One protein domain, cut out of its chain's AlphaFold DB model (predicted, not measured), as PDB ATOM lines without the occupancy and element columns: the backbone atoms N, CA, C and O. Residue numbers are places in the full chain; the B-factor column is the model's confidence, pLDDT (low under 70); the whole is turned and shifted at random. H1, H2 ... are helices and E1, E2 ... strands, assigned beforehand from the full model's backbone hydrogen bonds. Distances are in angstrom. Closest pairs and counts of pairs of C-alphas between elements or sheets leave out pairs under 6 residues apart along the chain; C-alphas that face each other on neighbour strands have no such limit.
ATOM      1  N   LYS A  40      85.806  78.688  92.997       97.06
ATOM      2  CA  LYS A  40      84.975  78.783  94.195       97.06
ATOM      3  C   LYS A  40      85.214  77.551  95.052       97.06
ATOM      4  O   LYS A  40      85.312  76.444  94.536       97.06
ATOM      5  N   ILE A  41      85.287  77.736  96.366       96.25
ATOM      6  CA  ILE A  41      85.455  76.640  97.327       96.25
ATOM      7  C   ILE A  41      84.139  76.465  98.076       96.25
ATOM      8  O   ILE A  41      83.655  77.414  98.691       96.25
ATOM      9  N   GLN A  42      83.565  75.266  98.023       95.12
ATOM     10  CA  GLN A  42      82.237  74.968  98.560       95.12
ATOM     11  C   GLN A  42      82.288  73.779  99.522       95.12
ATOM     12  O   GLN A  42      82.916  72.767  99.186       95.12
ATOM     13  N   PRO A  43      81.600  73.828 100.673       92.88
ATOM     14  CA  PRO A  43      81.354  72.628 101.456       92.88
ATOM     15  C   PRO A  43      80.301  71.765 100.743       92.88
ATOM     16  O   PRO A  43      79.283  72.264 100.266       92.88
ATOM     17  N   ILE A  44      80.494  70.447 100.696       89.81
ATOM     18  CA  ILE A  44      79.554  69.534 100.019       89.81
ATOM     19  C   ILE A  44      78.165  69.557 100.673       89.81
ATOM     20  O   ILE A  44      77.158  69.364  99.994       89.81
ATOM     21  N   SER A  45      78.096  69.812 101.981       88.75
ATOM     22  CA  SER A  45      76.842  69.913 102.734       88.75
ATOM     23  C   SER A  45      76.042  71.193 102.454       88.75
ATOM     24  O   SER A  45      74.857  71.228 102.781       88.75
ATOM     25  N   TYR A  46      76.652  72.212 101.835       92.12
ATOM     26  CA  TYR A  46      76.004  73.484 101.500       92.12
ATOM     27  C   TYR A  46      76.453  73.954 100.109       92.12
ATOM     28  O   TYR A  46      77.282  74.850  99.962       92.12
ATOM     29  N   ASP A  47      75.908  73.322  99.071       90.81
ATOM     30  CA  ASP A  47      76.329  73.488  97.673       90.81
ATOM     31  C   ASP A  47      76.048  74.872  97.061       90.81
ATOM     32  O   ASP A  47      76.606  75.209  96.015       90.81
ATOM     33  N   ASN A  48      75.214  75.678  97.715       95.38
ATOM     34  CA  ASN A  48      74.924  77.063  97.362       95.38
ATOM     35  C   ASN A  48      75.801  78.078  98.115       95.38
ATOM     36  O   ASN A  48      75.655  79.282  97.887       95.38
ATOM     37  N   LEU A  49      76.665  77.618  99.027       97.50
ATOM     38  CA  LEU A  49      77.539  78.464  99.830       97.50
ATOM     39  C   LEU A  49      78.995  78.342  99.383       97.50
ATOM     40  O   LEU A  49      79.482  77.261  99.055       97.50
ATOM     41  N   CYS A  50      79.695  79.469  99.397       98.19
ATOM     42  CA  CYS A  50      81.083  79.581  98.980       98.19
ATOM     43  C   CYS A  50      81.923  80.206 100.094       98.19
ATOM     44  O   CYS A  50      81.468  81.112 100.802       98.19
ATOM     45  N   LEU A  51      83.168  79.749 100.225       98.12
ATOM     46  CA  LEU A  51      84.168  80.381 101.078       98.12
ATOM     47  C   LEU A  51      84.372  81.823 100.610       98.12
ATOM     48  O   LEU A  51      84.721  82.061  99.456       98.12
ATOM     49  N   THR A  52      84.095  82.779 101.489       98.44
ATOM     50  CA  THR A  52      83.950  84.195 101.145       98.44
ATOM     51  C   THR A  52      84.727  85.060 102.118       98.44
ATOM     52  O   THR A  52      84.606  84.913 103.334       98.44
ATOM     53  N   VAL A  53      85.480  86.017 101.587       98.25
ATOM     54  CA  VAL A  53      86.096  87.076 102.386       98.25
ATOM     55  C   VAL A  53      85.032  88.095 102.787       98.25
ATOM     56  O   VAL A  53      84.422  88.747 101.939       98.25
ATOM     57  N   ILE A  54      84.826  88.263 104.088       97.69
ATOM     58  CA  ILE A  54      83.810  89.139 104.659       97.69
ATOM     59  C   ILE A  54      84.394  90.529 104.894       97.69
ATOM     60  O   ILE A  54      85.264  90.738 105.741       97.69
ATOM     61  N   GLY A  55      83.878  91.499 104.151       94.62
ATOM     62  CA  GLY A  55      84.276  92.896 104.244       94.62
ATOM     63  C   GLY A  55      83.957  93.639 102.951       94.62
ATOM     64  O   GLY A  55      83.648  93.004 101.950       94.62
ATOM     65  N   PRO A  56      84.027  94.980 102.948       91.88
ATOM     66  CA  PRO A  56      83.782  95.773 101.744       91.88
ATOM     67  C   PRO A  56      84.987  95.777 100.789       91.88
ATOM     68  O   PRO A  56      84.913  96.347  99.705       91.88
ATOM     69  N   LYS A  57      86.133  95.242 101.235       94.12
ATOM     70  CA  LYS A  57      87.405  95.183 100.508       94.12
ATOM     71  C   LYS A  57      88.203  93.960 100.942       94.12
ATOM     72  O   LYS A  57      88.053  93.498 102.075       94.12
ATOM     73  N   LEU A  58      89.101  93.509 100.072       96.44
ATOM     74  CA  LEU A  58      90.087  92.478 100.374       96.44
ATOM     75  C   LEU A  58      91.279  93.130 101.081       96.44
ATOM     76  O   LEU A  58      92.032  93.889 100.477       96.44
ATOM     77  N   VAL A  59      91.406  92.896 102.385       96.06
ATOM     78  CA  VAL A  59      92.466  93.481 103.219       96.06
ATOM     79  C   VAL A  59      92.942  92.479 104.272       96.06
ATOM     80  O   VAL A  59      92.158  91.620 104.691       96.06
ATOM     81  N   PRO A  60      94.192  92.587 104.760       96.19
ATOM     82  CA  PRO A  60      94.665  91.753 105.857       96.19
ATOM     83  C   PRO A  60      93.781  91.909 107.100       96.19
ATOM     84  O   PRO A  60      93.362  93.010 107.455       96.19
ATOM     85  N   GLY A  61      93.501  90.794 107.767       95.69
ATOM     86  CA  GLY A  61      92.620  90.714 108.927       95.69
ATOM     87  C   GLY A  61      91.130  90.589 108.601       95.69
ATOM     88  O   GLY A  61      90.358  90.337 109.524       95.69
ATOM     89  N   ALA A  62      90.716  90.722 107.333       97.25
ATOM     90  CA  ALA A  62      89.333  90.457 106.935       97.25
ATOM     91  C   ALA A  62      88.953  89.011 107.278       97.25
ATOM     92  O   ALA A  62      89.734  88.092 107.028       97.25
ATOM     93  N   ALA A  63      87.771  88.815 107.865       97.44
ATOM     94  CA  ALA A  63      87.288  87.486 108.223       97.44
ATOM     95  C   ALA A  63      86.969  86.675 106.961       97.44
ATOM     96  O   ALA A  63      86.625  87.240 105.924       97.44
ATOM     97  N   VAL A  64      87.056  85.353 107.055       98.25
ATOM     98  CA  VAL A  64      86.627  84.442 105.991       98.25
ATOM     99  C   VAL A  64      85.546  83.541 106.562       98.25
ATOM    100  O   VAL A  64      85.775  82.913 107.587       98.25
ATOM    101  N   GLU A  65      84.379  83.513 105.925       98.19
ATOM    102  CA  GLU A  65      83.187  82.764 106.352       98.19
ATOM    103  C   GLU A  65      82.470  82.198 105.108       98.19
ATOM    104  O   GLU A  65      83.021  82.227 104.006       98.19
ATOM    105  N   LEU A  66      81.241  81.686 105.237       98.38
ATOM    106  CA  LEU A  66      80.433  81.256 104.092       98.38
ATOM    107  C   LEU A  66      79.322  82.255 103.773       98.38
ATOM    108  O   LEU A  66      78.518  82.603 104.640       98.38
ATOM    109  N   ALA A  67      79.219  82.638 102.505       98.38
ATOM    110  CA  ALA A  67      78.097  83.391 101.949       98.38
ATOM    111  C   ALA A  67      77.520  82.645 100.740       98.38
ATOM    112  O   ALA A  67      78.110  81.675 100.264       98.38
ATOM    113  N   THR A  68      76.362  83.081 100.243       98.00
ATOM    114  CA  THR A  68      75.815  82.561  98.984       98.00
ATOM    115  C   THR A  68      76.839  82.741  97.867       98.00
ATOM    116  O   THR A  68      77.449  83.804  97.756       98.00
ATOM    117  N   CYS A  69      77.035  81.712  97.050       98.25
ATOM    118  CA  CYS A  69      77.925  81.797  95.901       98.25
ATOM    119  C   CYS A  69      77.461  82.888  94.929       98.25
ATOM    120  O   CYS A  69      76.297  82.916  94.534       98.25
ATOM    121  N   PHE A  70      78.380  83.764  94.539       97.38
ATOM    122  CA  PHE A  70      78.124  84.852  93.609       97.38
ATOM    123  C   PHE A  70      78.217  84.377  92.161       97.38
ATOM    124  O   PHE A  70      79.084  83.574  91.810       97.38
ATOM    125  N   ASP A  71      77.354  84.908  91.302       95.88
ATOM    126  CA  ASP A  71      77.492  84.736  89.858       95.88
ATOM    127  C   ASP A  71      78.713  85.507  89.339       95.88
ATOM    128  O   ASP A  71      79.158  86.483  89.942       95.88
ATOM    129  N   SER A  72      79.239  85.113  88.178       93.69
ATOM    130  CA  SER A  72      80.421  85.751  87.575       93.69
ATOM    131  C   SER A  72      80.237  87.245  87.267       93.69
ATOM    132  O   SER A  72      81.211  87.954  87.035       93.69
ATOM    133  N   SER A  73      78.989  87.721  87.206       95.19
ATOM    134  CA  SER A  73      78.637  89.127  86.982       95.19
ATOM    135  C   SER A  73      78.427  89.937  88.265       95.19
ATOM    136  O   SER A  73      78.159  91.133  88.169       95.19
ATOM    137  N   ASP A  74      78.473  89.310  89.442       96.25
ATOM    138  CA  ASP A  74      78.297  90.002  90.721       96.25
ATOM    139  C   ASP A  74      79.493  90.919  91.007       96.25
ATOM    140  O   ASP A  74      80.648  90.556  90.768       96.25
ATOM    141  N   SER A  75      79.237  92.105  91.559       94.25
ATOM    142  CA  SER A  75      80.295  93.054  91.926       94.25
ATOM    143  C   SER A  75      81.222  92.542  93.029       94.25
ATOM    144  O   SER A  75      82.332  93.051  93.155       94.25
ATOM    145  N   ASN A  76      80.785  91.554  93.811       95.62
ATOM    146  CA  ASN A  76      81.524  90.958  94.920       95.62
ATOM    147  C   ASN A  76      82.123  89.589  94.559       95.62
ATOM    148  O   ASN A  76      82.649  88.909  95.440       95.62
ATOM    149  N   VAL A  77      82.066  89.153  93.292       95.62
ATOM    150  CA  VAL A  77      82.566  87.826  92.877       95.62
ATOM    151  C   VAL A  77      84.031  87.600  93.268       95.62
ATOM    152  O   VAL A  77      84.413  86.500  93.669       95.62
ATOM    153  N   ASN A  78      84.840  88.661  93.251       95.44
ATOM    154  CA  ASN A  78      86.243  88.622  93.653       95.44
ATOM    155  C   ASN A  78      86.443  88.260  95.133       95.44
ATOM    156  O   ASN A  78      87.547  87.876  95.479       95.44
ATOM    157  N   HIS A  79      85.416  88.318  95.993       97.62
ATOM    158  CA  HIS A  79      85.479  87.854  97.389       97.62
ATOM    159  C   HIS A  79      85.443  86.323  97.534       97.62
ATOM    160  O   HIS A  79      85.643  85.816  98.640       97.62
ATOM    161  N   GLN A  80      85.179  85.594  96.445       97.81
ATOM    162  CA  GLN A  80      85.041  84.132  96.411       97.81
ATOM    163  C   GLN A  80      85.951  83.460  95.368       97.81
ATOM    164  O   GLN A  80      85.845  82.253  95.151       97.81
ATOM    165  N   GLN A  81      86.829  84.228  94.715       96.56
ATOM    166  CA  GLN A  81      87.747  83.756  93.675       96.56
ATOM    167  C   GLN A  81      89.080  83.315  94.280       96.56
ATOM    168  O   GLN A  81      90.042  84.078  94.357       96.56
ATOM    169  N   TRP A  82      89.131  82.065  94.729       96.62
ATOM    170  CA  TRP A  82      90.321  81.491  95.342       96.62
ATOM    171  C   TRP A  82      91.256  80.896  94.297       96.62
ATOM    172  O   TRP A  82      90.841  80.232  93.359       96.62
ATOM    173  N   HIS A  83      92.545  81.086  94.506       94.44
ATOM    174  CA  HIS A  83      93.641  80.590  93.692       94.44
ATOM    175  C   HIS A  83      94.510  79.634  94.505       94.44
ATOM    176  O   HIS A  83      94.555  79.731  95.735       94.44
ATOM    177  N   GLY A  84      95.251  78.769  93.814       90.56
ATOM    178  CA  GLY A  84      96.196  77.833  94.421       90.56
ATOM    179  C   GLY A  84      95.560  76.566  94.994       90.56
ATOM    180  O   GLY A  84      96.239  75.821  95.694       90.56
ATOM    181  N   TRP A  85      94.281  76.303  94.707       89.00
ATOM    182  CA  TRP A  85      93.642  75.036  95.062       89.00
ATOM    183  C   TRP A  85      94.368  73.858  94.401       89.00
ATOM    184  O   TRP A  85      94.634  73.884  93.199       89.00
ATOM    185  N   SER A  86      94.626  72.804  95.174       87.12
ATOM    186  CA  SER A  86      95.118  71.524  94.668       87.12
ATOM    187  C   SER A  86      94.395  70.378  95.365       87.12
ATOM    188  O   SER A  86      94.191  70.407  96.579       87.12
ATOM    189  N   ASP A  87      94.004  69.372  94.589       82.69
ATOM    190  CA  ASP A  87      93.465  68.102  95.072       82.69
ATOM    191  C   ASP A  87      94.539  67.000  95.163       82.69
ATOM    192  O   ASP A  87      94.220  65.870  95.539       82.69
ATOM    193  N   ASP A  88      95.810  67.314  94.866       83.50
ATOM    194  CA  ASP A  88      96.932  66.385  95.030       83.50
ATOM    195  C   ASP A  88      97.259  66.207  96.525       83.50
ATOM    196  O   ASP A  88      97.748  67.142  97.169       83.50
ATOM    197  N   PRO A  89      97.070  65.001  97.097       79.31
ATOM    198  CA  PRO A  89      97.317  64.758  98.515       79.31
ATOM    199  C   PRO A  89      98.798  64.832  98.916       79.31
ATOM    200  O   PRO A  89      99.117  64.843 100.106       79.31
ATOM    201  N   ASN A  90      99.716  64.873  97.949       79.44
ATOM    202  CA  ASN A  90     101.151  65.019  98.193       79.44
ATOM    203  C   ASN A  90     101.618  66.476  98.114       79.44
ATOM    204  O   ASN A  90     102.788  66.759  98.399       79.44
ATOM    205  N   GLN A  91     100.732  67.395  97.725       81.62
ATOM    206  CA  GLN A  91     101.051  68.801  97.567       81.62
ATOM    207  C   GLN A  91     100.620  69.604  98.795       81.62
ATOM    208  O   GLN A  91      99.521  69.463  99.325       81.62
ATOM    209  N   GLN A  92     101.514  70.492  99.224       85.06
ATOM    210  CA  GLN A  92     101.175  71.587 100.121       85.06
ATOM    211  C   GLN A  92     101.009  72.842  99.274       85.06
ATOM    212  O   GLN A  92     101.795  73.072  98.349       85.06
ATOM    213  N   PHE A  93      99.994  73.636  99.573       87.38
ATOM    214  CA  PHE A  93      99.637  74.798  98.777       87.38
ATOM    215  C   PHE A  93      99.132  75.937  99.650       87.38
ATOM    216  O   PHE A  93      98.855  75.772 100.838       87.38
ATOM    217  N   THR A  94      99.000  77.098  99.024       90.88
ATOM    218  CA  THR A  94      98.447  78.291  99.646       90.88
ATOM    219  C   THR A  94      97.165  78.659  98.927       90.88
ATOM    220  O   THR A  94      97.158  78.781  97.704       90.88
ATOM    221  N   LEU A  95      96.090  78.872  99.682       93.81
ATOM    222  CA  LEU A  95      94.860  79.437  99.139       93.81
ATOM    223  C   LEU A  95      94.942  80.951  99.187       93.81
ATOM    224  O   LEU A  95      95.233  81.522 100.236       93.81
ATOM    225  N   SER A  96      94.686  81.601  98.058       95.38
ATOM    226  CA  SER A  96      94.832  83.051  97.962       95.38
ATOM    227  C   SER A  96      93.766  83.720  97.114       95.38
ATOM    228  O   SER A  96      93.164  83.078  96.267       95.38
ATOM    229  N   ILE A  97      93.579  85.013  97.317       96.06
ATOM    230  CA  ILE A  97      92.655  85.874  96.586       96.06
ATOM    231  C   ILE A  97      93.412  87.119  96.117       96.06
ATOM    232  O   ILE A  97      94.364  87.547  96.781       96.06
ATOM    233  N   GLN A  98      93.033  87.675  94.969       92.88
ATOM    234  CA  GLN A  98      93.740  88.801  94.350       92.88
ATOM    235  C   GLN A  98      92.882  90.070  94.333       92.88
ATOM    236  O   GLN A  98      91.681  90.017  94.074       92.88
ATOM    237  N   ASP A  99      93.519  91.215  94.579       92.00
ATOM    238  CA  ASP A  99      92.954  92.558  94.413       92.00
ATOM    239  C   ASP A  99      93.970  93.460  93.697       92.00
ATOM    240  O   ASP A  99      94.877  94.036  94.315       92.00
ATOM    241  N   GLY A 100      93.854  93.528  92.368       90.31
ATOM    242  CA  GLY A 100      94.870  94.142  91.516       90.31
ATOM    243  C   GLY A 100      96.216  93.431  91.676       90.31
ATOM    244  O   GLY A 100      96.303  92.223  91.488       90.31
ATOM    245  N   ASP A 101      97.250  94.182  92.060       89.31
ATOM    246  CA  ASP A 101      98.597  93.643  92.307       89.31
ATOM    247  C   ASP A 101      98.755  93.024  93.712       89.31
ATOM    248  O   ASP A 101      99.802  92.457  94.030       89.31
ATOM    249  N   ASN A 102      97.747  93.150  94.583       91.75
ATOM    250  CA  ASN A 102      97.806  92.605  95.935       91.75
ATOM    251  C   ASN A 102      97.300  91.167  95.959       91.75
ATOM    252  O   ASN A 102      96.263  90.845  95.378       91.75
ATOM    253  N   ARG A 103      97.998  90.317  96.712       93.19
ATOM    254  CA  ARG A 103      97.614  88.927  96.947       93.19
ATOM    255  C   ARG A 103      97.475  88.684  98.443       93.19
ATOM    256  O   ARG A 103      98.402  88.954  99.211       93.19
ATOM    257  N   TYR A 104      96.327  88.150  98.839       95.94
ATOM    258  CA  TYR A 104      96.027  87.810 100.224       95.94
ATOM    259  C   TYR A 104      95.801  86.316 100.366       95.94
ATOM    260  O   TYR A 104      95.176  85.695  99.514       95.94
ATOM    261  N   CYS A 105      96.309  85.744 101.444       95.62
ATOM    262  CA  CYS A 105      96.332  84.316 101.686       95.62
ATOM    263  C   CYS A 105      95.371  83.958 102.818       95.62
ATOM    264  O   CYS A 105      95.223  84.718 103.779       95.62
ATOM    265  N   LEU A 106      94.714  82.803 102.696       95.69
ATOM    266  CA  LEU A 106      93.894  82.236 103.756       95.69
ATOM    267  C   LEU A 106      94.806  81.843 104.914       95.69
ATOM    268  O   LEU A 106      95.630  80.934 104.796       95.69
ATOM    269  N   ASP A 107      94.643  82.545 106.023       93.62
ATOM    270  CA  ASP A 107      95.523  82.488 107.173       93.62
ATOM    271  C   ASP A 107      94.708  82.101 108.408       93.62
ATOM    272  O   ASP A 107      93.676  82.702 108.729       93.62
ATOM    273  N   LYS A 108      95.167  81.072 109.112       86.50
ATOM    274  CA  LYS A 108      94.529  80.613 110.354       86.50
ATOM    275  C   LYS A 108      95.023  81.344 111.610       86.50
ATOM    276  O   LYS A 108      94.509  81.119 112.697       86.50
ATOM    277  N   GLY A 109      96.062  82.160 111.487       83.81
ATOM    278  CA  GLY A 109      96.846  82.715 112.580       83.81
ATOM    279  C   GLY A 109      98.005  81.822 113.031       83.81
ATOM    280  O   GLY A 109      98.123  80.641 112.689       83.81
ATOM    281  N   GLU A 110      98.890  82.413 113.826       73.06
ATOM    282  CA  GLU A 110      99.932  81.687 114.550       73.06
ATOM    283  C   GLU A 110      99.326  80.991 115.779       73.06
ATOM    284  O   GLU A 110      98.334  81.470 116.330       73.06
ATOM    285  N   ASN A 111      99.915  79.870 116.223       61.97
ATOM    286  CA  ASN A 111      99.585  79.328 117.546       61.97
ATOM    287  C   ASN A 111      99.994  80.393 118.584       61.97
ATOM    288  O   ASN A 111     101.197  80.659 118.678       61.97
ATOM    289  N   PRO A 112      99.072  80.989 119.361       50.16
ATOM    290  CA  PRO A 112      99.434  81.998 120.356       50.16
ATOM    291  C   PRO A 112     100.422  81.479 121.412       50.16
ATOM    292  O   PRO A 112     101.150  82.281 121.995       50.16
ATOM    293  N   ASN A 113     100.492  80.160 121.626       49.62
ATOM    294  CA  ASN A 113     101.350  79.551 122.638       49.62
ATOM    295  C   ASN A 113     102.691  79.029 122.095       49.62
ATOM    296  O   ASN A 113     103.572  78.687 122.881       49.62
ATOM    297  N   GLY A 114     102.898  79.028 120.768       53.62
ATOM    298  CA  GLY A 114     104.182  78.696 120.127       53.62
ATOM    299  C   GLY A 114     104.738  77.291 120.418       53.62
ATOM    300  O   GLY A 114     105.848  76.972 119.999       53.62
ATOM    301  N   ASP A 115     103.986  76.447 121.118       52.53
ATOM    302  CA  ASP A 115     104.424  75.176 121.703       52.53
ATOM    303  C   ASP A 115     104.132  73.959 120.814       52.53
ATOM    304  O   ASP A 115     104.436  72.822 121.175       52.53
ATOM    305  N   GLY A 116     103.594  74.193 119.614       52.06
ATOM    306  CA  GLY A 116     103.300  73.141 118.642       52.06
ATOM    307  C   GLY A 116     102.177  72.195 119.074       52.06
ATOM    308  O   GLY A 116     101.972  71.175 118.413       52.06
ATOM    309  N   ASP A 117     101.429  72.497 120.147       53.88
ATOM    310  CA  ASP A 117     100.291  71.664 120.518       53.88
ATOM    311  C   ASP A 117      99.037  72.056 119.725       53.88
ATOM    312  O   ASP A 117      98.297  72.986 120.033       53.88
ATOM    313  N   SER A 118      98.783  71.291 118.666       53.84
ATOM    314  CA  SER A 118      97.611  71.399 117.781       53.84
ATOM    315  C   SER A 118      96.231  71.404 118.480       53.84
ATOM    316  O   SER A 118      95.228  71.716 117.830       53.84
ATOM    317  N   GLN A 119      96.134  71.047 119.774       52.47
ATOM    318  CA  GLN A 119      94.861  71.022 120.510       52.47
ATOM    319  C   GLN A 119      94.175  72.387 120.597       52.47
ATOM    320  O   GLN A 119      92.948  72.440 120.625       52.47
ATOM    321  N   GLU A 120      94.927  73.479 120.523       65.12
ATOM    322  CA  GLU A 120      94.393  74.823 120.766       65.12
ATOM    323  C   GLU A 120      93.731  75.487 119.553       65.12
ATOM    324  O   GLU A 120      93.174  76.575 119.671       65.12
ATOM    325  N   PHE A 121      93.736  74.840 118.384       72.88
ATOM    326  CA  PHE A 121      93.168  75.434 117.171       72.88
ATOM    327  C   PHE A 121      91.665  75.197 116.979       72.88
ATOM    328  O   PHE A 121      91.083  75.777 116.065       72.88
ATOM    329  N   ASN A 122      91.015  74.379 117.811       82.88
ATOM    330  CA  ASN A 122      89.575  74.148 117.684       82.88
ATOM    331  C   ASN A 122      88.803  75.454 117.925       82.88
ATOM    332  O   ASN A 122      88.974  76.110 118.950       82.88
ATOM    333  N   GLY A 123      87.965  75.839 116.965       84.44
ATOM    334  CA  GLY A 123      87.232  77.105 117.003       84.44
ATOM    335  C   GLY A 123      88.025  78.310 116.506       84.44
ATOM    336  O   GLY A 123      87.523  79.434 116.554       84.44
ATOM    337  N   THR A 124      89.250  78.108 116.010       88.56
ATOM    338  CA  THR A 124      90.031  79.195 115.416       88.56
ATOM    339  C   THR A 124      89.364  79.671 114.135       88.56
ATOM    340  O   THR A 124      89.119  78.887 113.219       88.56
ATOM    341  N   LYS A 125      89.088  80.974 114.079       92.31
ATOM    342  CA  LYS A 125      88.522  81.637 112.906       92.31
ATOM    343  C   LYS A 125      89.596  81.917 111.869       92.31
ATOM    344  O   LYS A 125      90.744  82.194 112.213       92.31
ATOM    345  N   LEU A 126      89.191  81.911 110.608       94.31
ATOM    346  CA  LEU A 126      90.072  82.213 109.491       94.31
ATOM    347  C   LEU A 126      89.998  83.685 109.112       94.31
ATOM    348  O   LEU A 126      88.968  84.350 109.260       94.31
ATOM    349  N   LYS A 127      91.112  84.184 108.592       96.81
ATOM    350  CA  LYS A 127      91.243  85.552 108.111       96.81
ATOM    351  C   LYS A 127      92.099  85.595 106.856       96.81
ATOM    352  O   LYS A 127      92.814  84.649 106.539       96.81
ATOM    353  N   LEU A 128      92.063  86.722 106.167       96.94
ATOM    354  CA  LEU A 128      93.095  87.055 105.201       96.94
ATOM    355  C   LEU A 128      94.356  87.552 105.905       96.94
ATOM    356  O   LEU A 128      94.294  88.289 106.890       96.94
ATOM    357  N   SER A 129      95.506  87.214 105.346       95.75
ATOM    358  CA  SER A 129      96.780  87.876 105.618       95.75
ATOM    359  C   SER A 129      97.461  88.225 104.299       95.75
ATOM    360  O   SER A 129      97.060  87.731 103.247       95.75
ATOM    361  N   GLN A 130      98.475  89.085 104.326       94.50
ATOM    362  CA  GLN A 130      99.311  89.285 103.145       94.50
ATOM    363  C   GLN A 130     100.004  87.956 102.803       94.50
ATOM    364  O   GLN A 130     100.481  87.260 103.701       94.50
ATOM    365  N   CYS A 131     100.047  87.601 101.520       91.44
ATOM    366  CA  CYS A 131     100.882  86.486 101.086       91.44
ATOM    367  C   CYS A 131     102.357  86.887 101.186       91.44
ATOM    368  O   CYS A 131     102.777  87.864 100.562       91.44
ATOM    369  N   ASP A 132     103.136  86.141 101.964       78.31
ATOM    370  CA  ASP A 132     104.558  86.412 102.163       78.31
ATOM    371  C   ASP A 132     105.436  85.659 101.152       78.31
ATOM    372  O   ASP A 132     105.137  84.537 100.747       78.31
ATOM    373  N   ASN A 133     106.603  86.231 100.824       73.12
ATOM    374  CA  ASN A 133     107.622  85.603  99.958       73.12
ATOM    375  C   ASN A 133     108.322  84.379 100.596       73.12
ATOM    376  O   ASN A 133     109.243  83.803 100.018       73.12
ATOM    377  N   GLY A 134     107.892  83.980 101.789       74.12
ATOM    378  CA  GLY A 134     108.192  82.707 102.425       74.12
ATOM    379  C   GLY A 134     106.937  82.281 103.161       74.12
ATOM    380  O   GLY A 134     106.676  82.800 104.240       74.12
ATOM    381  N   VAL A 135     106.144  81.407 102.535       78.38
ATOM    382  CA  VAL A 135     104.804  81.040 103.008       78.38
ATOM    383  C   VAL A 135     104.888  80.544 104.457       78.38
ATOM    384  O   VAL A 135     105.488  79.491 104.698       78.38
ATOM    385  N   PRO A 136     104.336  81.283 105.436       84.56
ATOM    386  CA  PRO A 136     104.361  80.852 106.820       84.56
ATOM    387  C   PRO A 136     103.466  79.628 106.990       84.56
ATOM    388  O   PRO A 136     102.475  79.451 106.280       84.56
ATOM    389  N   ASN A 137     103.764  78.804 107.994       81.62
ATOM    390  CA  ASN A 137     102.964  77.613 108.278       81.62
ATOM    391  C   ASN A 137     101.486  77.947 108.506       81.62
ATOM    392  O   ASN A 137     100.655  77.094 108.255       81.62
ATOM    393  N   SER A 138     101.134  79.159 108.952       86.62
ATOM    394  CA  SER A 138      99.739  79.598 109.109       86.62
ATOM    395  C   SER A 138      98.942  79.671 107.802       86.62
ATOM    396  O   SER A 138      97.711  79.692 107.855       86.62
ATOM    397  N   GLN A 139      99.627  79.688 106.657       90.25
ATOM    398  CA  GLN A 139      99.060  79.815 105.312       90.25
ATOM    399  C   GLN A 139      99.228  78.543 104.468       90.25
ATOM    400  O   GLN A 139      98.786  78.510 103.322       90.25
ATOM    401  N   LEU A 140      99.860  77.497 105.013       87.38
ATOM    402  CA  LEU A 140     100.071  76.225 104.324       87.38
ATOM    403  C   LEU A 140      98.901  75.261 104.549       87.38
ATOM    404  O   LEU A 140      98.557  74.891 105.675       87.38
ATOM    405  N   TRP A 141      98.338  74.814 103.434       88.75
ATOM    406  CA  TRP A 141      97.207  73.902 103.346       88.75
ATOM    407  C   TRP A 141      97.605  72.631 102.598       88.75
ATOM    408  O   TRP A 141      98.585  72.595 101.853       88.75
ATOM    409  N   GLY A 142      96.844  71.571 102.822       88.00
ATOM    410  CA  GLY A 142      96.935  70.309 102.106       88.00
ATOM    411  C   GLY A 142      95.537  69.754 101.882       88.00
ATOM    412  O   GLY A 142      94.564  70.226 102.471       88.00
ATOM    413  N   PHE A 143      95.431  68.738 101.038       84.62
ATOM    414  CA  PHE A 143      94.154  68.104 100.736       84.62
ATOM    415  C   PHE A 143      94.215  66.615 101.059       84.62
ATOM    416  O   PHE A 143      95.171  65.931 100.710       84.62
ATOM    417  N   ASP A 144      93.208  66.092 101.752       83.12
ATOM    418  CA  ASP A 144      93.033  64.650 101.888       83.12
ATOM    419  C   ASP A 144      91.990  64.168 100.898       83.12
ATOM    420  O   ASP A 144      90.788  64.269 101.144       83.12
ATOM    421  N   GLN A 145      92.477  63.595  99.805       77.12
ATOM    422  CA  GLN A 145      91.650  63.031  98.749       77.12
ATOM    423  C   GLN A 145      90.771  61.866  99.234       77.12
ATOM    424  O   GLN A 145      89.692  61.650  98.692       77.12
ATOM    425  N   GLY A 146      91.189  61.121 100.268       75.25
ATOM    426  CA  GLY A 146      90.413  59.996 100.796       75.25
ATOM    427  C   GLY A 146      89.096  60.431 101.440       75.25
ATOM    428  O   GLY A 146      88.106  59.706 101.366       75.25
ATOM    429  N   ASN A 147      89.077  61.635 102.019       71.75
ATOM    430  CA  ASN A 147      87.920  62.203 102.713       71.75
ATOM    431  C   ASN A 147      87.399  63.506 102.072       71.75
ATOM    432  O   ASN A 147      86.435  64.082 102.573       71.75
ATOM    433  N   ASN A 148      88.017  63.976 100.980       79.00
ATOM    434  CA  ASN A 148      87.789  65.286 100.356       79.00
ATOM    435  C   ASN A 148      87.860  66.453 101.363       79.00
ATOM    436  O   ASN A 148      87.016  67.350 101.374       79.00
ATOM    437  N   GLN A 149      88.859  66.425 102.245       77.94
ATOM    438  CA  GLN A 149      89.014  67.407 103.319       77.94
ATOM    439  C   GLN A 149      90.143  68.381 103.018       77.94
ATOM    440  O   GLN A 149      91.258  67.969 102.692       77.94
ATOM    441  N   LEU A 150      89.882  69.670 103.233       78.19
ATOM    442  CA  LEU A 150      90.936  70.672 103.268       78.19
ATOM    443  C   LEU A 150      91.610  70.629 104.643       78.19
ATOM    444  O   LEU A 150      91.003  70.969 105.664       78.19
ATOM    445  N   LYS A 151      92.861  70.174 104.667       81.25
ATOM    446  CA  LYS A 151      93.638  69.950 105.881       81.25
ATOM    447  C   LYS A 151      94.631  71.066 106.106       81.25
ATOM    448  O   LYS A 151      95.327  71.519 105.202       81.25
ATOM    449  N   PHE A 152      94.744  71.443 107.363       73.38
ATOM    450  CA  PHE A 152      95.851  72.243 107.815       73.38
ATOM    451  C   PHE A 152      97.126  71.391 107.870       73.38
ATOM    452  O   PHE A 152      97.128  70.294 108.439       73.38
ATOM    453  N   VAL A 153      98.217  71.911 107.306       63.59
ATOM    454  CA  VAL A 153      99.524  71.254 107.352       63.59
ATOM    455  C   VAL A 153     100.301  71.791 108.546       63.59
ATOM    456  O   VAL A 153     100.972  72.819 108.469       63.59
ATOM    457  N   ASP A 154     100.259  71.059 109.657       64.31
ATOM    458  CA  ASP A 154     101.183  71.309 110.759       64.31
ATOM    459  C   ASP A 154     102.521  70.610 110.496       64.31
ATOM    460  O   ASP A 154     102.690  69.412 110.729       64.31
ATOM    461  N   ILE A 155     103.493  71.368 109.991       54.25
ATOM    462  CA  ILE A 155     104.832  70.851 109.678       54.25
ATOM    463  C   ILE A 155     105.626  70.479 110.947       54.25
ATOM    464  O   ILE A 155     106.636  69.782 110.848       54.25
ATOM    465  N   PHE A 156     105.182  70.915 112.133       52.34
ATOM    466  CA  PHE A 156     105.819  70.601 113.416       52.34
ATOM    467  C   PHE A 156     105.175  69.417 114.147       52.34
ATOM    468  O   PHE A 156     105.766  68.912 115.102       52.34
ATOM    469  N   ALA A 157     104.038  68.908 113.662       52.19
ATOM    470  CA  ALA A 157     103.385  67.707 114.182       52.19
ATOM    471  C   ALA A 157     103.416  66.545 113.162       52.19
ATOM    472  O   ALA A 157     102.366  66.078 112.707       52.19
ATOM    473  N   PRO A 158     104.606  66.039 112.777       46.78
ATOM    474  CA  PRO A 158     104.699  64.935 111.841       46.78
ATOM    475  C   PRO A 158     104.224  63.647 112.529       46.78
ATOM    476  O   PRO A 158     104.883  63.122 113.422       46.78
ATOM    477  N   ASN A 159     103.116  63.086 112.047       46.78
ATOM    478  CA  ASN A 159     102.777  61.658 112.157       46.78
ATOM    479  C   ASN A 159     102.006  61.156 113.390       46.78
ATOM    480  O   ASN A 159     102.036  59.955 113.654       46.78
ATOM    481  N   THR A 160     101.247  61.987 114.106       53.06
ATOM    482  CA  THR A 160     100.166  61.447 114.955       53.06
ATOM    483  C   THR A 160      98.821  61.781 114.329       53.06
ATOM    484  O   THR A 160      98.424  62.944 114.319       53.06
ATOM    485  N   ASP A 161      98.123  60.770 113.801       55.75
ATOM    486  CA  ASP A 161      96.803  60.924 113.163       55.75
ATOM    487  C   ASP A 161      95.781  61.660 114.048       55.75
ATOM    488  O   ASP A 161      94.906  62.346 113.530       55.75
ATOM    489  N   SER A 162      95.954  61.633 115.371       53.06
ATOM    490  CA  SER A 162      95.085  62.268 116.371       53.06
ATOM    491  C   SER A 162      95.177  63.801 116.478       53.06
ATOM    492  O   SER A 162      94.661  64.381 117.432       53.06
ATOM    493  N   LYS A 163      95.874  64.483 115.561       67.50
ATOM    494  CA  LYS A 163      96.156  65.929 115.677       67.50
ATOM    495  C   LYS A 163      95.927  66.737 114.397       67.50
ATOM    496  O   LYS A 163      96.267  67.916 114.338       67.50
ATOM    497  N   LYS A 164      95.319  66.137 113.369       77.00
ATOM    498  CA  LYS A 164      94.998  66.857 112.127       77.00
ATOM    499  C   LYS A 164      93.881  67.876 112.385       77.00
ATOM    500  O   LYS A 164      92.946  67.618 113.150       77.00
ATOM    501  N   ARG A 165      93.996  69.051 111.765       83.00
ATOM    502  CA  ARG A 165      92.960  70.091 111.782       83.00
ATOM    503  C   ARG A 165      92.430  70.293 110.378       83.00
ATOM    504  O   ARG A 165      93.208  70.321 109.427       83.00
ATOM    505  N   CYS A 166      91.120  70.398 110.266       88.38
ATOM    506  CA  CYS A 166      90.412  70.525 109.009       88.38
ATOM    507  C   CYS A 166      89.645  71.841 108.997       88.38
ATOM    508  O   CYS A 166      89.235  72.343 110.046       88.38
ATOM    509  N   LEU A 167      89.462  72.385 107.796       91.88
ATOM    510  CA  LEU A 167      88.476  73.428 107.578       91.88
ATOM    511  C   LEU A 167      87.085  72.850 107.855       91.88
ATOM    512  O   LEU A 167      86.722  71.815 107.293       91.88
ATOM    513  N   ASP A 168      86.326  73.517 108.713       92.50
ATOM    514  CA  ASP A 168      85.061  73.026 109.245       92.50
ATOM    515  C   ASP A 168      83.988  74.113 109.207       92.50
ATOM    516  O   ASP A 168      84.257  75.281 109.497       92.50
ATOM    517  N   VAL A 169      82.762  73.726 108.859       93.56
ATOM    518  CA  VAL A 169      81.582  74.587 108.969       93.56
ATOM    519  C   VAL A 169      80.990  74.464 110.369       93.56
ATOM    520  O   VAL A 169      80.617  73.376 110.798       93.56
ATOM    521  N   VAL A 170      80.804  75.593 111.053       93.19
ATOM    522  CA  VAL A 170      80.135  75.628 112.361       93.19
ATOM    523  C   VAL A 170      78.644  75.333 112.167       93.19
ATOM    524  O   VAL A 170      77.888  76.218 111.756       93.19
ATOM    525  N   GLU A 171      78.207  74.104 112.453       88.38
ATOM    526  CA  GLU A 171      76.844  73.621 112.160       88.38
ATOM    527  C   GLU A 171      75.753  74.541 112.735       88.38
ATOM    528  O   GLU A 171      74.869  74.994 111.999       88.38
ATOM    529  N   ASP A 172      75.890  74.928 114.004       88.88
ATOM    530  CA  ASP A 172      74.926  75.769 114.725       88.88
ATOM    531  C   ASP A 172      75.071  77.275 114.447       88.88
ATOM    532  O   ASP A 172      74.367  78.094 115.042       88.88
ATOM    533  N   SER A 173      75.965  77.686 113.541       94.00
ATOM    534  CA  SER A 173      76.055  79.100 113.164       94.00
ATOM    535  C   SER A 173      74.804  79.561 112.407       94.00
ATOM    536  O   SER A 173      74.208  78.827 111.606       94.00
ATOM    537  N   HIS A 174      74.397  80.799 112.682       92.06
ATOM    538  CA  HIS A 174      73.218  81.429 112.097       92.06
ATOM    539  C   HIS A 174      73.612  82.497 111.084       92.06
ATOM    540  O   HIS A 174      74.643  83.152 111.233       92.06
ATOM    541  N   SER A 175      72.750  82.700 110.087       95.94
ATOM    542  CA  SER A 175      72.940  83.770 109.116       95.94
ATOM    543  C   SER A 175      72.828  85.142 109.778       95.94
ATOM    544  O   SER A 175      71.977  85.368 110.642       95.94
ATOM    545  N   TYR A 176      73.680  86.065 109.345       96.75
ATOM    546  CA  TYR A 176      73.624  87.470 109.718       96.75
ATOM    547  C   TYR A 176      74.132  88.341 108.568       96.75
ATOM    548  O   TYR A 176      74.957  87.918 107.759       96.75
ATOM    549  N   GLN A 177      73.645  89.576 108.503       96.19
ATOM    550  CA  GLN A 177      74.124  90.588 107.564       96.19
ATOM    551  C   GLN A 177      75.147  91.473 108.289       96.19
ATOM    552  O   GLN A 177      74.754  92.171 109.225       96.19
ATOM    553  N   PRO A 178      76.438  91.462 107.914       93.19
ATOM    554  CA  PRO A 178      77.403  92.395 108.483       93.19
ATOM    555  C   PRO A 178      77.086  93.836 108.068       93.19
ATOM    556  O   PRO A 178      76.688  94.093 106.928       93.19
ATOM    557  N   ASP A 179      77.295  94.781 108.982       92.50
ATOM    558  CA  ASP A 179      77.057  96.198 108.715       92.50
ATOM    559  C   ASP A 179      77.885  96.686 107.517       92.50
ATOM    560  O   ASP A 179      79.100  96.493 107.450       92.50
ATOM    561  N   GLY A 180      77.218  97.354 106.573       89.94
ATOM    562  CA  GLY A 180      77.862  97.952 105.403       89.94
ATOM    563  C   GLY A 180      78.220  96.978 104.278       89.94
ATOM    564  O   GLY A 180      78.875  97.405 103.330       89.94
ATOM    565  N   LEU A 181      77.798  95.710 104.352       91.81
ATOM    566  CA  LEU A 181      77.906  94.760 103.240       91.81
ATOM    567  C   LEU A 181      76.567  94.574 102.532       91.81
ATOM    568  O   LEU A 181      75.507  94.719 103.140       91.81
ATOM    569  N   GLU A 182      76.628  94.203 101.257       91.62
ATOM    570  CA  GLU A 182      75.455  93.917 100.419       91.62
ATOM    571  C   GLU A 182      75.065  92.430 100.421       91.62
ATOM    572  O   GLU A 182      74.032  92.054  99.876       91.62
ATOM    573  N   PHE A 183      75.850  91.580 101.090       94.75
ATOM    574  CA  PHE A 183      75.620  90.141 101.188       94.75
ATOM    575  C   PHE A 183      75.712  89.639 102.634       94.75
ATOM    576  O   PHE A 183      76.464  90.171 103.454       94.75
ATOM    577  N   ALA A 184      74.932  88.604 102.939       96.25
ATOM    578  CA  ALA A 184      74.868  88.003 104.264       96.25
ATOM    579  C   ALA A 184      75.887  86.874 104.421       96.25
ATOM    580  O   ALA A 184      76.065  86.049 103.520       96.25
ATOM    581  N   VAL A 185      76.450  86.766 105.622       97.62
ATOM    582  CA  VAL A 185      77.068  85.525 106.087       97.62
ATOM    583  C   VAL A 185      75.947  84.523 106.344       97.62
ATOM    584  O   VAL A 185      74.934  84.843 106.969       97.62
ATOM    585  N   GLN A 186      76.098  83.314 105.819       97.94
ATOM    586  CA  GLN A 186      75.139  82.218 105.962       97.94
ATOM    587  C   GLN A 186      75.592  81.221 107.024       97.94
ATOM    588  O   GLN A 186      74.770  80.729 107.799       97.94
ATOM    589  N   LYS A 187      76.898  80.946 107.067       97.19
ATOM    590  CA  LYS A 187      77.536  80.045 108.025       97.19
ATOM    591  C   LYS A 187      78.929  80.544 108.374       97.19
ATOM    592  O   LYS A 187      79.596  81.150 107.537       97.19
ATOM    593  N   ASN A 188      79.363  80.230 109.587       96.75
ATOM    594  CA  ASN A 188      80.730  80.480 110.013       96.75
ATOM    595  C   ASN A 188      81.624  79.282 109.674       96.75
ATOM    596  O   ASN A 188      81.154  78.139 109.664       96.75
ATOM    597  N   VAL A 189      82.911  79.536 109.466       95.00
ATOM    598  CA  VAL A 189      83.951  78.513 109.337       95.00
ATOM    599  C   VAL A 189      84.945  78.602 110.484       95.00
ATOM    600  O   VAL A 189      85.165  79.650 111.094       95.00
ATOM    601  N   GLN A 190      85.565  77.473 110.782       92.62
ATOM    602  CA  GLN A 190      86.582  77.357 111.811       92.62
ATOM    603  C   GLN A 190      87.610  76.299 111.420       92.62
ATOM    604  O   GLN A 190      87.403  75.504 110.501       92.62
ATOM    605  N   LEU A 191      88.707  76.257 112.163       89.56
ATOM    606  CA  LEU A 191      89.479  75.034 112.289       89.56
ATOM    607  C   LEU A 191      88.856  74.136 113.352       89.56
ATOM    608  O   LEU A 191      88.500  74.588 114.444       89.56
ATOM    609  N   TRP A 192      88.772  72.852 113.039       87.62
ATOM    610  CA  TRP A 192      88.341  71.826 113.977       87.62
ATOM    611  C   TRP A 192      89.165  70.555 113.809       87.62
ATOM    612  O   TRP A 192      89.914  70.407 112.840       87.62
ATOM    613  N   GLU A 193      89.058  69.633 114.758       84.06
ATOM    614  CA  GLU A 193      89.637  68.303 114.611       84.06
ATOM    615  C   GLU A 193      89.066  67.619 113.364       84.06
ATOM    616  O   GLU A 193      87.850  67.621 113.150       84.06
ATOM    617  N   CYS A 194      89.954  67.069 112.532       82.69
ATOM    618  CA  CYS A 194      89.534  66.303 111.367       82.69
ATOM    619  C   CYS A 194      88.770  65.059 111.818       82.69
ATOM    620  O   CYS A 194      89.303  64.255 112.582       82.69
ATOM    621  N   VAL A 195      87.556  64.876 111.312       79.44
ATOM    622  CA  VAL A 195      86.770  63.656 111.531       79.44
ATOM    623  C   VAL A 195      86.850  62.771 110.291       79.44
ATOM    624  O   VAL A 195      86.452  63.193 109.207       79.44
ATOM    625  N   ASP A 196      87.358  61.547 110.436       69.56
ATOM    626  CA  ASP A 196      87.327  60.536 109.370       69.56
ATOM    627  C   ASP A 196      85.874  60.040 109.162       69.56
ATOM    628  O   ASP A 196      85.116  59.890 110.121       69.56
ATOM    629  N   GLY A 197      85.439  59.846 107.911       57.72
ATOM    630  CA  GLY A 197      84.012  59.842 107.539       57.72
ATOM    631  C   GLY A 197      83.048  58.771 108.123       57.72
ATOM    632  O   GLY A 197      83.428  57.632 108.383       57.72
ATOM    633  N   ASN A 198      81.746  59.165 108.117       45.66
ATOM    634  CA  ASN A 198      80.431  58.452 108.235       45.66
ATOM    635  C   ASN A 198      79.852  58.228 109.676       45.66
ATOM    636  O   ASN A 198      80.551  57.703 110.529       45.66
ATOM    637  N   THR A 199      78.584  58.540 110.059       47.41
ATOM    638  CA  THR A 199      77.312  58.241 109.340       47.41
ATOM    639  C   THR A 199      76.028  59.079 109.549       47.41
ATOM    640  O   THR A 199      75.063  58.749 108.872       47.41
ATOM    641  N   ASN A 200      75.889  60.097 110.411       43.38
ATOM    642  CA  ASN A 200      74.522  60.616 110.713       43.38
ATOM    643  C   ASN A 200      74.300  62.141 110.672       43.38
ATOM    644  O   ASN A 200      73.240  62.592 111.102       43.38
ATOM    645  N   GLN A 201      75.237  62.938 110.155       46.00
ATOM    646  CA  GLN A 201      75.138  64.407 110.156       46.00
ATOM    647  C   GLN A 201      75.735  65.020 108.876       46.00
ATOM    648  O   GLN A 201      76.548  64.354 108.223       46.00
ATOM    649  N   PRO A 202      75.313  66.238 108.465       55.22
ATOM    650  CA  PRO A 202      75.886  66.927 107.310       55.22
ATOM    651  C   PRO A 202      77.402  67.016 107.470       55.22
ATOM    652  O   PRO A 202      77.880  67.459 108.502       55.22
ATOM    653  N   LEU A 203      78.140  66.562 106.456       74.56
ATOM    654  CA  LEU A 203      79.601  66.480 106.448       74.56
ATOM    655  C   LEU A 203      80.177  67.914 106.384       74.56
ATOM    656  O   LEU A 203      80.238  68.477 105.286       74.56
ATOM    657  N   PRO A 204      80.563  68.547 107.514       80.88
ATOM    658  CA  PRO A 204      80.882  69.976 107.551       80.88
ATOM    659  C   PRO A 204      82.335  70.258 107.145       80.88
ATOM    660  O   PRO A 204      82.722  71.410 106.988       80.88
ATOM    661  N   GLN A 205      83.129  69.204 106.938       86.50
ATOM    662  CA  GLN A 205      84.559  69.272 106.629       86.50
ATOM    663  C   GLN A 205      84.900  68.785 105.224       86.50
ATOM    664  O   GLN A 205      86.075  68.669 104.887       86.50
ATOM    665  N   ILE A 206      83.895  68.449 104.414       88.56
ATOM    666  CA  ILE A 206      84.126  67.963 103.058       88.56
ATOM    667  C   ILE A 206      83.931  69.108 102.084       88.56
ATOM    668  O   ILE A 206      82.858  69.711 102.040       88.56
ATOM    669  N   TRP A 207      84.958  69.370 101.286       91.44
ATOM    670  CA  TRP A 207      85.052  70.532 100.417       91.44
ATOM    671  C   TRP A 207      85.300  70.112  98.977       91.44
ATOM    672  O   TRP A 207      85.898  69.073  98.695       91.44
ATOM    673  N   ARG A 208      84.850  70.951  98.053       91.62
ATOM    674  CA  ARG A 208      85.159  70.849  96.629       91.62
ATOM    675  C   ARG A 208      85.502  72.221  96.076       91.62
ATOM    676  O   ARG A 208      85.050  73.235  96.613       91.62
ATOM    677  N   SER A 209      86.232  72.233  94.971       92.19
ATOM    678  CA  SER A 209      86.343  73.403  94.113       92.19
ATOM    679  C   SER A 209      85.353  73.315  92.949       92.19
ATOM    680  O   SER A 209      84.990  72.227  92.494       92.19
ATOM    681  N   THR A 210      84.893  74.470  92.486       92.69
ATOM    682  CA  THR A 210      84.119  74.638  91.253       92.69
ATOM    683  C   THR A 210      84.664  75.829  90.476       92.69
ATOM    684  O   THR A 210      85.321  76.699  91.049       92.69
ATOM    685  N   ASP A 211      84.405  75.875  89.171       89.88
ATOM    686  CA  ASP A 211      84.822  77.006  88.340       89.88
ATOM    687  C   ASP A 211      84.214  78.317  88.872       89.88
ATOM    688  O   ASP A 211      83.038  78.357  89.264       89.88
ATOM    689  N   ALA A 212      85.033  79.373  88.938       80.31
ATOM    690  CA  ALA A 212      84.632  80.669  89.484       80.31
ATOM    691  C   ALA A 212      83.862  81.548  88.492       80.31
ATOM    692  O   ALA A 212      84.250  81.613  87.306       80.31
TER     693      ALA A 212
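What this domain is: This is residues 40 to 212 of the 212 residues of the protein "Ricin B-type lectin domain-containing protein" of Kwoniella mangroviensis CBS 10435 (UniProt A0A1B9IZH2). Little is regular: four small antiparallel sheets, E7-E8-E9-E11, E2-E3-E10, E4-E5-E6 and E1-E12, pack into a rounded, loop-rich body. Of 173 printed residues, 61 are in named elements, mostly strand: E1 to E5, H1, E6 to E12. It is compact, radius of gyration of the C-alphas 15.3 A, spanning 44 by 42 by 29 A.

How they stand to each other: The strongly twisted largest sheet holds the meander of antiparallel hairpins E7, residues 141 to 144, E8, 149 to 152, and E9, 165 to 169, with N 142 and O 151 2.8 A apart, then E11, 189 to 193. H1, 118 to 121, is on it. E3, 63 to 68, meets E6, 126 to 130, only at a point.

Where its parts are: E1, residues 40 to 43, starts at C-alpha (84.975, 78.783, 94.195); E12, 207 to 211, ends at C-alpha (84.822, 77.006, 88.340). E2 spans 49 to 54, E4 96 to 99, E5 102 to 107, E10 185 to 187.

The domain as a whole: The printed part, without a cut, has long links before E4, E9, E10 and E12. Twenty-eight residues, 153 to 163 among them, have pLDDT under 70.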